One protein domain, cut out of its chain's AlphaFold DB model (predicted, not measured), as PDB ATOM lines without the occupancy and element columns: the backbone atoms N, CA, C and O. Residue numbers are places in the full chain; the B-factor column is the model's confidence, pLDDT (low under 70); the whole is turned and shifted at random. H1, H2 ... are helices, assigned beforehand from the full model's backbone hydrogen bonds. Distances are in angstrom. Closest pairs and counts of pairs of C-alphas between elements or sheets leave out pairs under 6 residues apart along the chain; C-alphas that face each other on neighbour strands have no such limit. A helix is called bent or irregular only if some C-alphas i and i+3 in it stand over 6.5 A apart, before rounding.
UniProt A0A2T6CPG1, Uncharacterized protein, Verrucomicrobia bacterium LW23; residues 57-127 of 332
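What this domain is: This is residues 57 to 127 of the 332 residues of an uncharacterized protein of Verrucomicrobia bacterium LW23 (UniProt A0A2T6CPG1). Picture a flat, open U: two long helices, H1 and the longer H2, with a gap between them, and a short link at one end where the chain folds back. The two arms of the U do not pack on each other, and H2 makes most of the length. The printed part has 71 residues, with two named helices in the order H1, H2 and no named strand, and its class is all helix. The whole is extended, with a radius of gyration of the C-alphas of 18.0 A and spans of 56 by 26 by 6 A.

How they stand to each other: Begin with H2, residues 89 to 126, the longest helix. Then find H1, residues 58 to 82; H1 and H2 are apart, with no C-alpha of the one within 8 A of the other. The N-to-C direction of H2 is (-0.60, -0.45, -0.66) and that of H1 is (0.58, 0.30, 0.76). A short link of 6 residues joins them. Within H1 every O i to N i+4 pair is within hydrogen-bond range, and within H2 32 of 34 are.

Where its parts are: Find C-alpha 89 of Trp 89 at (60.866, -24.072, 48.197); from there H2 runs 54.5 A to C-alpha 126 at (25.998, -50.205, 15.483). H2 is neither bent nor irregular, but only just: C-alphas 105 and 108 are 6.3 A apart. H1 runs 38.0 A from C-alpha 58 at (32.257, -32.246, 7.083) to C-alpha 82 at (56.830, -21.085, 33.811).

The domain as a whole: The two C-alphas farthest apart, those of Glu 88 and Trp 127, are 56.8 A apart, while the first and last printed C-alphas, of Gly 57 and Trp 127, are 23.1 A apart. Residues 57 to 83, 85 to 91 and 97 to 127 stand free. The printed part has no cut, and no link is long. In the B-factor column, look for pLDDT under 70 at residues 57 to 60 and 82 to 89; the mean of the printed part is 81.4.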
ATOM      1  N   GLY A  57      33.030 -32.024   2.860       52.09
ATOM      2  CA  GLY A  57      33.459 -30.890   3.698       52.09
ATOM      3  C   GLY A  57      33.298 -31.068   5.209       52.09
ATOM      4  O   GLY A  57      33.759 -30.220   5.971       52.09
ATOM      5  N   TRP A  58      32.605 -32.114   5.664       60.09
ATOM      6  CA  TRP A  58      32.257 -32.246   7.083       60.09
ATOM      7  C   TRP A  58      33.383 -32.863   7.924       60.09
ATOM      8  O   TRP A  58      33.608 -32.436   9.054       60.09
ATOM      9  N   GLU A  59      34.166 -33.776   7.346       62.16
ATOM     10  CA  GLU A  59      35.295 -34.421   8.034       62.16
ATOM     11  C   GLU A  59      36.426 -33.431   8.346       62.16
ATOM     12  O   GLU A  59      37.001 -33.458   9.433       62.16
ATOM     13  N   THR A  60      36.690 -32.477   7.448       68.56
ATOM     14  CA  THR A  60      37.756 -31.482   7.637       68.56
ATOM     15  C   THR A  60      37.420 -30.453   8.712       68.56
ATOM     16  O   THR A  60      38.306 -30.039   9.455       68.56
ATOM     17  N   ARG A  61      36.148 -30.061   8.860       72.31
ATOM     18  CA  ARG A  61      35.732 -29.094   9.892       72.31
ATOM     19  C   ARG A  61      35.747 -29.691  11.294       72.31
ATOM     20  O   ARG A  61      36.176 -29.017  12.227       72.31
ATOM     21  N   VAL A  62      35.319 -30.947  11.436       75.00
ATOM     22  CA  VAL A  62      35.384 -31.654  12.723       75.00
ATOM     23  C   VAL A  62      36.843 -31.873  13.131       75.00
ATOM     24  O   VAL A  62      37.186 -31.623  14.281       75.00
ATOM     25  N   PHE A  63      37.716 -32.231  12.183       72.69
ATOM     26  CA  PHE A  63      39.149 -32.390  12.437       72.69
ATOM     27  C   PHE A  63      39.852 -31.073  12.814       72.69
ATOM     28  O   PHE A  63      40.659 -31.045  13.741       72.69
ATOM     29  N   LEU A  64      39.532 -29.953  12.151       76.38
ATOM     30  CA  LEU A  64      40.107 -28.651  12.519       76.38
ATOM     31  C   LEU A  64      39.668 -28.200  13.921       76.38
ATOM     32  O   LEU A  64      40.474 -27.639  14.663       76.38
ATOM     33  N   GLY A  65      38.410 -28.456  14.294       79.81
ATOM     34  CA  GLY A  65      37.885 -28.095  15.612       79.81
ATOM     35  C   GLY A  65      38.577 -28.835  16.759       79.81
ATOM     36  O   GLY A  65      38.907 -28.220  17.771       79.81
ATOM     37  N   THR A  66      38.849 -30.134  16.597       79.75
ATOM     38  CA  THR A  66      39.521 -30.944  17.629       79.75
ATOM     39  C   THR A  66      41.006 -30.616  17.771       79.75
ATOM     40  O   THR A  66      41.542 -30.655  18.877       79.75
ATOM     41  N   MET A  67      41.682 -30.243  16.682       82.31
ATOM     42  CA  MET A  67      43.090 -29.835  16.740       82.31
ATOM     43  C   MET A  67      43.265 -28.462  17.407       82.31
ATOM     44  O   MET A  67      44.217 -28.262  18.162       82.31
ATOM     45  N   ALA A  68      42.330 -27.531  17.191       83.69
ATOM     46  CA  ALA A  68      42.374 -26.208  17.814       83.69
ATOM     47  C   ALA A  68      42.212 -26.268  19.344       83.69
ATOM     48  O   ALA A  68      42.934 -25.581  20.067       83.69
ATOM     49  N   THR A  69      41.315 -27.114  19.858       81.25
ATOM     50  CA  THR A  69      41.126 -27.272  21.310       81.25
ATOM     51  C   THR A  69      42.338 -27.913  21.988       81.25
ATOM     52  O   THR A  69      42.725 -27.478  23.074       81.25
ATOM     53  N   LEU A  70      42.994 -28.880  21.335       81.31
ATOM     54  CA  LEU A  70      44.246 -29.470  21.824       81.31
ATOM     55  C   LEU A  70      45.389 -28.449  21.888       81.31
ATOM     56  O   LEU A  70      46.134 -28.430  22.867       81.31
ATOM     57  N   ALA A  71      45.509 -27.567  20.891       82.50
ATOM     58  CA  ALA A  71      46.540 -26.530  20.880       82.50
ATOM     59  C   ALA A  71      46.376 -25.534  22.043       82.50
ATOM     60  O   ALA A  71      47.353 -25.210  22.718       82.50
ATOM     61  N   VAL A  72      45.144 -25.100  22.335       83.69
ATOM     62  CA  VAL A  72      44.864 -24.186  23.458       83.69
ATOM     63  C   VAL A  72      45.207 -24.831  24.805       83.69
ATOM     64  O   VAL A  72      45.802 -24.178  25.664       83.69
ATOM     65  N   LEU A  73      44.906 -26.123  24.981       80.56
ATOM     66  CA  LEU A  73      45.253 -26.858  26.202       80.56
ATOM     67  C   LEU A  73      46.770 -26.994  26.397       80.56
ATOM     68  O   LEU A  73      47.256 -26.837  27.518       80.56
ATOM     69  N   MET A  74      47.523 -27.230  25.319       81.75
ATOM     70  CA  MET A  74      48.988 -27.338  25.372       81.75
ATOM     71  C   MET A  74      49.675 -25.997  25.673       81.75
ATOM     72  O   MET A  74      50.666 -25.948  26.402       81.75
ATOM     73  N   VAL A  75      49.149 -24.885  25.157       81.25
ATOM     74  CA  VAL A  75      49.703 -23.549  25.447       81.25
ATOM     75  C   VAL A  75      49.354 -23.098  26.871       81.25
ATOM     76  O   VAL A  75      50.188 -22.513  27.560       81.25
ATOM     77  N   GLY A  76      48.155 -23.423  27.365       78.06
ATOM     78  CA  GLY A  76      47.756 -23.100  28.739       78.06
ATOM     79  C   GLY A  76      48.586 -23.821  29.810       78.06
ATOM     80  O   GLY A  76      48.932 -23.220  30.831       78.06
ATOM     81  N   SER A  77      48.952 -25.087  29.575       78.69
ATOM     82  CA  SER A  77      49.739 -25.882  30.530       78.69
ATOM     83  C   SER A  77      51.207 -25.449  30.609       78.69
ATOM     84  O   SER A  77      51.812 -25.468  31.679       78.69
ATOM     85  N   THR A  78      51.782 -24.995  29.495       80.94
ATOM     86  CA  THR A  78      53.173 -24.518  29.460       80.94
ATOM     87  C   THR A  78      53.331 -23.151  30.129       80.94
ATOM     88  O   THR A  78      54.299 -22.936  30.854       80.94
ATOM     89  N   MET A  79      52.349 -22.254  29.986       74.06
ATOM     90  CA  MET A  79      52.349 -20.944  30.655       74.06
ATOM     91  C   MET A  79      52.215 -21.050  32.182       74.06
ATOM     92  O   MET A  79      52.813 -20.262  32.913       74.06
ATOM     93  N   THR A  80      51.482 -22.049  32.680       73.12
ATOM     94  CA  THR A  80      51.364 -22.297  34.127       73.12
ATOM     95  C   THR A  80      52.640 -22.892  34.723       73.12
ATOM     96  O   THR A  80      52.982 -22.552  35.851       73.12
ATOM     97  N   ALA A  81      53.399 -23.695  33.971       70.81
ATOM     98  CA  ALA A  81      54.672 -24.247  34.438       70.81
ATOM     99  C   ALA A  81      55.770 -23.177  34.621       70.81
ATOM    100  O   ALA A  81      56.567 -23.262  35.553       70.81
ATOM    101  N   VAL A  82      55.801 -22.145  33.768       65.88
ATOM    102  CA  VAL A  82      56.830 -21.085  33.811       65.88
ATOM    103  C   VAL A  82      56.607 -20.100  34.965       65.88
ATOM    104  O   VAL A  82      57.571 -19.615  35.554       65.88
ATOM    105  N   ALA A  83      55.354 -19.851  35.354       64.75
ATOM    106  CA  ALA A  83      55.022 -18.960  36.469       64.75
ATOM    107  C   ALA A  83      55.403 -19.524  37.858       64.75
ATOM    108  O   ALA A  83      55.399 -18.784  38.837       64.75
ATOM    109  N   PHE A  84      55.757 -20.813  37.954       61.75
ATOM    110  CA  PHE A  84      56.039 -21.495  39.224       61.75
ATOM    111  C   PHE A  84      57.517 -21.529  39.645       61.75
ATOM    112  O   PHE A  84      57.839 -22.077  40.697       61.75
ATOM    113  N   LEU A  85      58.421 -20.923  38.871       63.41
ATOM    114  CA  LEU A  85      59.868 -20.947  39.135       63.41
ATOM    115  C   LEU A  85      60.375 -19.886  40.134       63.41
ATOM    116  O   LEU A  85      61.573 -19.830  40.401       63.41
ATOM    117  N   ALA A  86      59.500 -19.068  40.715       60.97
ATOM    118  CA  ALA A  86      59.870 -18.073  41.724       60.97
ATOM    119  C   ALA A  86      58.634 -17.743  42.572       60.97
ATOM    120  O   ALA A  86      57.857 -16.908  42.113       60.97
ATOM    121  N   PRO A  87      58.354 -18.378  43.737       64.94
ATOM    122  CA  PRO A  87      59.183 -18.235  44.949       64.94
ATOM    123  C   PRO A  87      59.093 -19.400  45.988       64.94
ATOM    124  O   PRO A  87      58.159 -20.187  45.996       64.94
ATOM    125  N   GLU A  88      60.063 -19.464  46.907       66.69
ATOM    126  CA  GLU A  88      60.118 -20.270  48.152       66.69
ATOM    127  C   GLU A  88      59.810 -21.790  48.087       66.69
ATOM    128  O   GLU A  88      58.682 -22.261  47.979       66.69
ATOM    129  N   TRP A  89      60.856 -22.601  48.281       65.25
ATOM    130  CA  TRP A  89      60.866 -24.072  48.197       65.25
ATOM    131  C   TRP A  89      59.759 -24.809  48.983       65.25
ATOM    132  O   TRP A  89      59.372 -25.923  48.623       65.25
ATOM    133  N   VAL A  90      59.211 -24.206  50.040       73.00
ATOM    134  CA  VAL A  90      58.156 -24.819  50.866       73.00
ATOM    135  C   VAL A  90      56.772 -24.698  50.218       73.00
ATOM    136  O   VAL A  90      56.014 -25.666  50.202       73.00
ATOM    137  N   THR A  91      56.437 -23.553  49.618       76.44
ATOM    138  CA  THR A  91      55.174 -23.407  48.873       76.44
ATOM    139  C   THR A  91      55.225 -24.196  47.566       76.44
ATOM    140  O   THR A  91      54.234 -24.827  47.195       76.44
ATOM    141  N   GLY A  92      56.400 -24.262  46.927       80.31
ATOM    142  CA  GLY A  92      56.632 -25.078  45.734       80.31
ATOM    143  C   GLY A  92      56.418 -26.577  45.965       80.31
ATOM    144  O   GLY A  92      55.769 -27.232  45.156       80.31
ATOM    145  N   THR A  93      56.894 -27.128  47.088       82.12
ATOM    146  CA  THR A  93      56.712 -28.559  47.407       82.12
ATOM    147  C   THR A  93      55.262 -28.915  47.735       82.12
ATOM    148  O   THR A  93      54.761 -29.912  47.218       82.12
ATOM    149  N   LEU A  94      54.552 -28.096  48.520       85.31
ATOM    150  CA  LEU A  94      53.125 -28.318  48.795       85.31
ATOM    151  C   LEU A  94      52.277 -28.224  47.527       85.31
ATOM    152  O   LEU A  94      51.399 -29.058  47.300       85.31
ATOM    153  N   LEU A  95      52.564 -27.244  46.672       84.19
ATOM    154  CA  LEU A  95      51.858 -27.100  45.408       84.19
ATOM    155  C   LEU A  95      52.208 -28.218  44.419       84.19
ATOM    156  O   LEU A  95      51.328 -28.686  43.704       84.19
ATOM    157  N   PHE A  96      53.448 -28.709  44.419       82.62
ATOM    158  CA  PHE A  96      53.846 -29.875  43.634       82.62
ATOM    159  C   PHE A  96      53.098 -31.137  44.072       82.62
ATOM    160  O   PHE A  96      52.577 -31.864  43.228       82.62
ATOM    161  N   VAL A  97      52.977 -31.374  45.383       89.56
ATOM    162  CA  VAL A  97      52.186 -32.492  45.923       89.56
ATOM    163  C   VAL A  97      50.712 -32.343  45.541       89.56
ATOM    164  O   VAL A  97      50.107 -33.310  45.080       89.56
ATOM    165  N   LEU A  98      50.143 -31.139  45.655       91.88
ATOM    166  CA  LEU A  98      48.765 -30.860  45.242       91.88
ATOM    167  C   LEU A  98      48.557 -31.095  43.737       91.88
ATOM    168  O   LEU A  98      47.559 -31.690  43.337       91.88
ATOM    169  N   TRP A  99      49.505 -30.670  42.902       89.94
ATOM    170  CA  TRP A  99      49.444 -30.846  41.453       89.94
ATOM    171  C   TRP A  99      49.598 -32.313  41.045       89.94
ATOM    172  O   TRP A  99      48.860 -32.792  40.186       89.94
ATOM    173  N   MET A 100      50.479 -33.064  41.709       90.12
ATOM    174  CA  MET A 100      50.603 -34.511  41.518       90.12
ATOM    175  C   MET A 100      49.334 -35.255  41.940       90.12
ATOM    176  O   MET A 100      48.904 -36.170  41.239       90.12
ATOM    177  N   LEU A 101      48.684 -34.833  43.031       93.81
ATOM    178  CA  LEU A 101      47.393 -35.381  43.450       93.81
ATOM    179  C   LEU A 101      46.293 -35.079  42.416       93.81
ATOM    180  O   LEU A 101      45.488 -35.953  42.092       93.81
ATOM    181  N   LEU A 102      46.287 -33.863  41.859       92.44
ATOM    182  CA  LEU A 102      45.360 -33.454  40.803       92.44
ATOM    183  C   LEU A 102      45.578 -34.268  39.520       92.44
ATOM    184  O   LEU A 102      44.611 -34.746  38.932       92.44
ATOM    185  N   LEU A 103      46.832 -34.471  39.102       88.44
ATOM    186  CA  LEU A 103      47.164 -35.322  37.958       88.44
ATOM    187  C   LEU A 103      46.721 -36.765  38.188       88.44
ATOM    188  O   LEU A 103      46.106 -37.361  37.303       88.44
ATOM    189  N   LEU A 104      46.972 -37.308  39.380       93.69
ATOM    190  CA  LEU A 104      46.554 -38.658  39.741       93.69
ATOM    191  C   LEU A 104      45.025 -38.815  39.681       93.69
ATOM    192  O   LEU A 104      44.539 -39.854  39.241       93.69
ATOM    193  N   ALA A 105      44.268 -37.777  40.054       93.44
ATOM    194  CA  ALA A 105      42.811 -37.741  39.929       93.44
ATOM    195  C   ALA A 105      42.321 -37.503  38.485       93.44
ATOM    196  O   ALA A 105      41.249 -37.977  38.109       93.44
ATOM    197  N   ALA A 106      43.096 -36.805  37.651       91.50
ATOM    198  CA  ALA A 106      42.746 -36.534  36.257       91.50
ATOM    199  C   ALA A 106      42.890 -37.774  35.357       91.50
ATOM    200  O   ALA A 106      42.066 -37.985  34.463       91.50
ATOM    201  N   VAL A 107      43.890 -38.628  35.607       92.81
ATOM    202  CA  VAL A 107      44.120 -39.867  34.839       92.81
ATOM    203  C   VAL A 107      42.859 -40.748  34.735       92.81
ATOM    204  O   VAL A 107      42.439 -41.022  33.607       92.81
ATOM    205  N   PRO A 108      42.176 -41.151  35.825       93.81
ATOM    206  CA  PRO A 108      40.980 -41.989  35.716       93.81
ATOM    207  C   PRO A 108      39.820 -41.287  34.995       93.81
ATOM    208  O   PRO A 108      39.087 -41.938  34.253       93.81
ATOM    209  N   LEU A 109      39.679 -39.961  35.133       91.75
ATOM    210  CA  LEU A 109      38.656 -39.193  34.418       91.75
ATOM    211  C   LEU A 109      38.868 -39.264  32.897       91.75
ATOM    212  O   LEU A 109      37.920 -39.499  32.146       91.75
ATOM    213  N   THR A 110      40.114 -39.106  32.439       90.50
ATOM    214  CA  THR A 110      40.440 -39.189  31.005       90.50
ATOM    215  C   THR A 110      40.193 -40.584  30.435       90.50
ATOM    216  O   THR A 110      39.651 -40.702  29.336       90.50
ATOM    217  N   ILE A 111      40.491 -41.639  31.202       93.81
ATOM    218  CA  ILE A 111      40.205 -43.026  30.811       93.81
ATOM    219  C   ILE A 111      38.690 -43.246  30.704       93.81
ATOM    220  O   ILE A 111      38.224 -43.777  29.698       93.81
ATOM    221  N   CYS A 112      37.903 -42.780  31.679       96.31
ATOM    222  CA  CYS A 112      36.441 -42.873  31.633       96.31
ATOM    223  C   CYS A 112      35.844 -42.155  30.414       96.31
ATOM    224  O   CYS A 112      34.958 -42.701  29.756       96.31
ATOM    225  N   LEU A 113      36.343 -40.964  30.070       91.00
ATOM    226  CA  LEU A 113      35.894 -40.229  28.884       91.00
ATOM    227  C   LEU A 113      36.288 -40.934  27.582       91.00
ATOM    228  O   LEU A 113      35.467 -41.019  26.672       91.00
ATOM    229  N   ALA A 114      37.503 -41.484  27.497       92.31
ATOM    230  CA  ALA A 114      37.952 -42.240  26.329       92.31
ATOM    231  C   ALA A 114      37.105 -43.505  26.112       92.31
ATOM    232  O   ALA A 114      36.674 -43.781  24.990       92.31
ATOM    233  N   VAL A 115      36.801 -44.238  27.187       96.56
ATOM    234  CA  VAL A 115      35.927 -45.419  27.143       96.56
ATOM    235  C   VAL A 115      34.495 -45.025  26.776       96.56
ATOM    236  O   VAL A 115      33.907 -45.639  25.888       96.56
ATOM    237  N   GLY A 116      33.943 -43.973  27.385       94.06
ATOM    238  CA  GLY A 116      32.608 -43.465  27.053       94.06
ATOM    239  C   GLY A 116      32.494 -43.014  25.595       94.06
ATOM    240  O   GLY A 116      31.503 -43.311  24.928       94.06
ATOM    241  N   TRP A 117      33.535 -42.367  25.065       93.75
ATOM    242  CA  TRP A 117      33.604 -41.975  23.661       93.75
ATOM    243  C   TRP A 117      33.658 -43.191  22.730       93.75
ATOM    244  O   TRP A 117      32.882 -43.255  21.779       93.75
ATOM    245  N   LEU A 118      34.485 -44.196  23.039       93.25
ATOM    246  CA  LEU A 118      34.543 -45.451  22.279       93.25
ATOM    247  C   LEU A 118      33.201 -46.190  22.278       93.25
ATOM    248  O   LEU A 118      32.771 -46.658  21.224       93.25
ATOM    249  N   ILE A 119      32.516 -46.253  23.424       94.12
ATOM    250  CA  ILE A 119      31.179 -46.851  23.533       94.12
ATOM    251  C   ILE A 119      30.177 -46.063  22.693       94.12
ATOM    252  O   ILE A 119      29.410 -46.674  21.956       94.12
ATOM    253  N   ASN A 120      30.195 -44.729  22.746       89.31
ATOM    254  CA  ASN A 120      29.305 -43.898  21.940       89.31
ATOM    255  C   ASN A 120      29.573 -44.083  20.439       89.31
ATOM    256  O   ASN A 120      28.638 -44.261  19.667       89.31
ATOM    257  N   CYS A 121      30.838 -44.132  20.012       88.56
ATOM    258  CA  CYS A 121      31.210 -44.426  18.628       88.56
ATOM    259  C   CYS A 121      30.786 -45.834  18.195       88.56
ATOM    260  O   CYS A 121      30.292 -46.004  17.081       88.56
ATOM    261  N   ALA A 122      30.941 -46.835  19.064       89.75
ATOM    262  CA  ALA A 122      30.454 -48.185  18.814       89.75
ATOM    263  C   ALA A 122      28.925 -48.197  18.699       89.75
ATOM    264  O   ALA A 122      28.411 -48.748  17.730       89.75
ATOM    265  N   LEU A 123      28.209 -47.512  19.600       87.88
ATOM    266  CA  LEU A 123      26.757 -47.351  19.541       87.88
ATOM    267  C   LEU A 123      26.326 -46.643  18.261       87.88
ATOM    268  O   LEU A 123      25.418 -47.121  17.607       87.88
ATOM    269  N   LEU A 124      26.978 -45.550  17.865       83.69
ATOM    270  CA  LEU A 124      26.687 -44.800  16.638       83.69
ATOM    271  C   LEU A 124      26.961 -45.624  15.377       83.69
ATOM    272  O   LEU A 124      26.250 -45.489  14.384       83.69
ATOM    273  N   ARG A 125      27.979 -46.489  15.408       83.88
ATOM    274  CA  ARG A 125      28.323 -47.388  14.300       83.88
ATOM    275  C   ARG A 125      27.388 -48.593  14.219       83.88
ATOM    276  O   ARG A 125      27.107 -49.069  13.121       83.88
ATOM    277  N   TRP A 126      26.935 -49.089  15.369       81.38
ATOM    278  CA  TRP A 126      25.998 -50.205  15.483       81.38
ATOM    279  C   TRP A 126      24.551 -49.768  15.340       81.38
ATOM    280  O   TRP A 126      23.725 -50.582  14.936       81.38
ATOM    281  N   TRP A 127      24.244 -48.500  15.621       74.25
ATOM    282  CA  TRP A 127      22.965 -47.901  15.299       74.25
ATOM    283  C   TRP A 127      22.878 -47.946  13.785       74.25
ATOM    284  O   TRP A 127      23.593 -47.208  13.099       74.25
TER     285      TRP A 127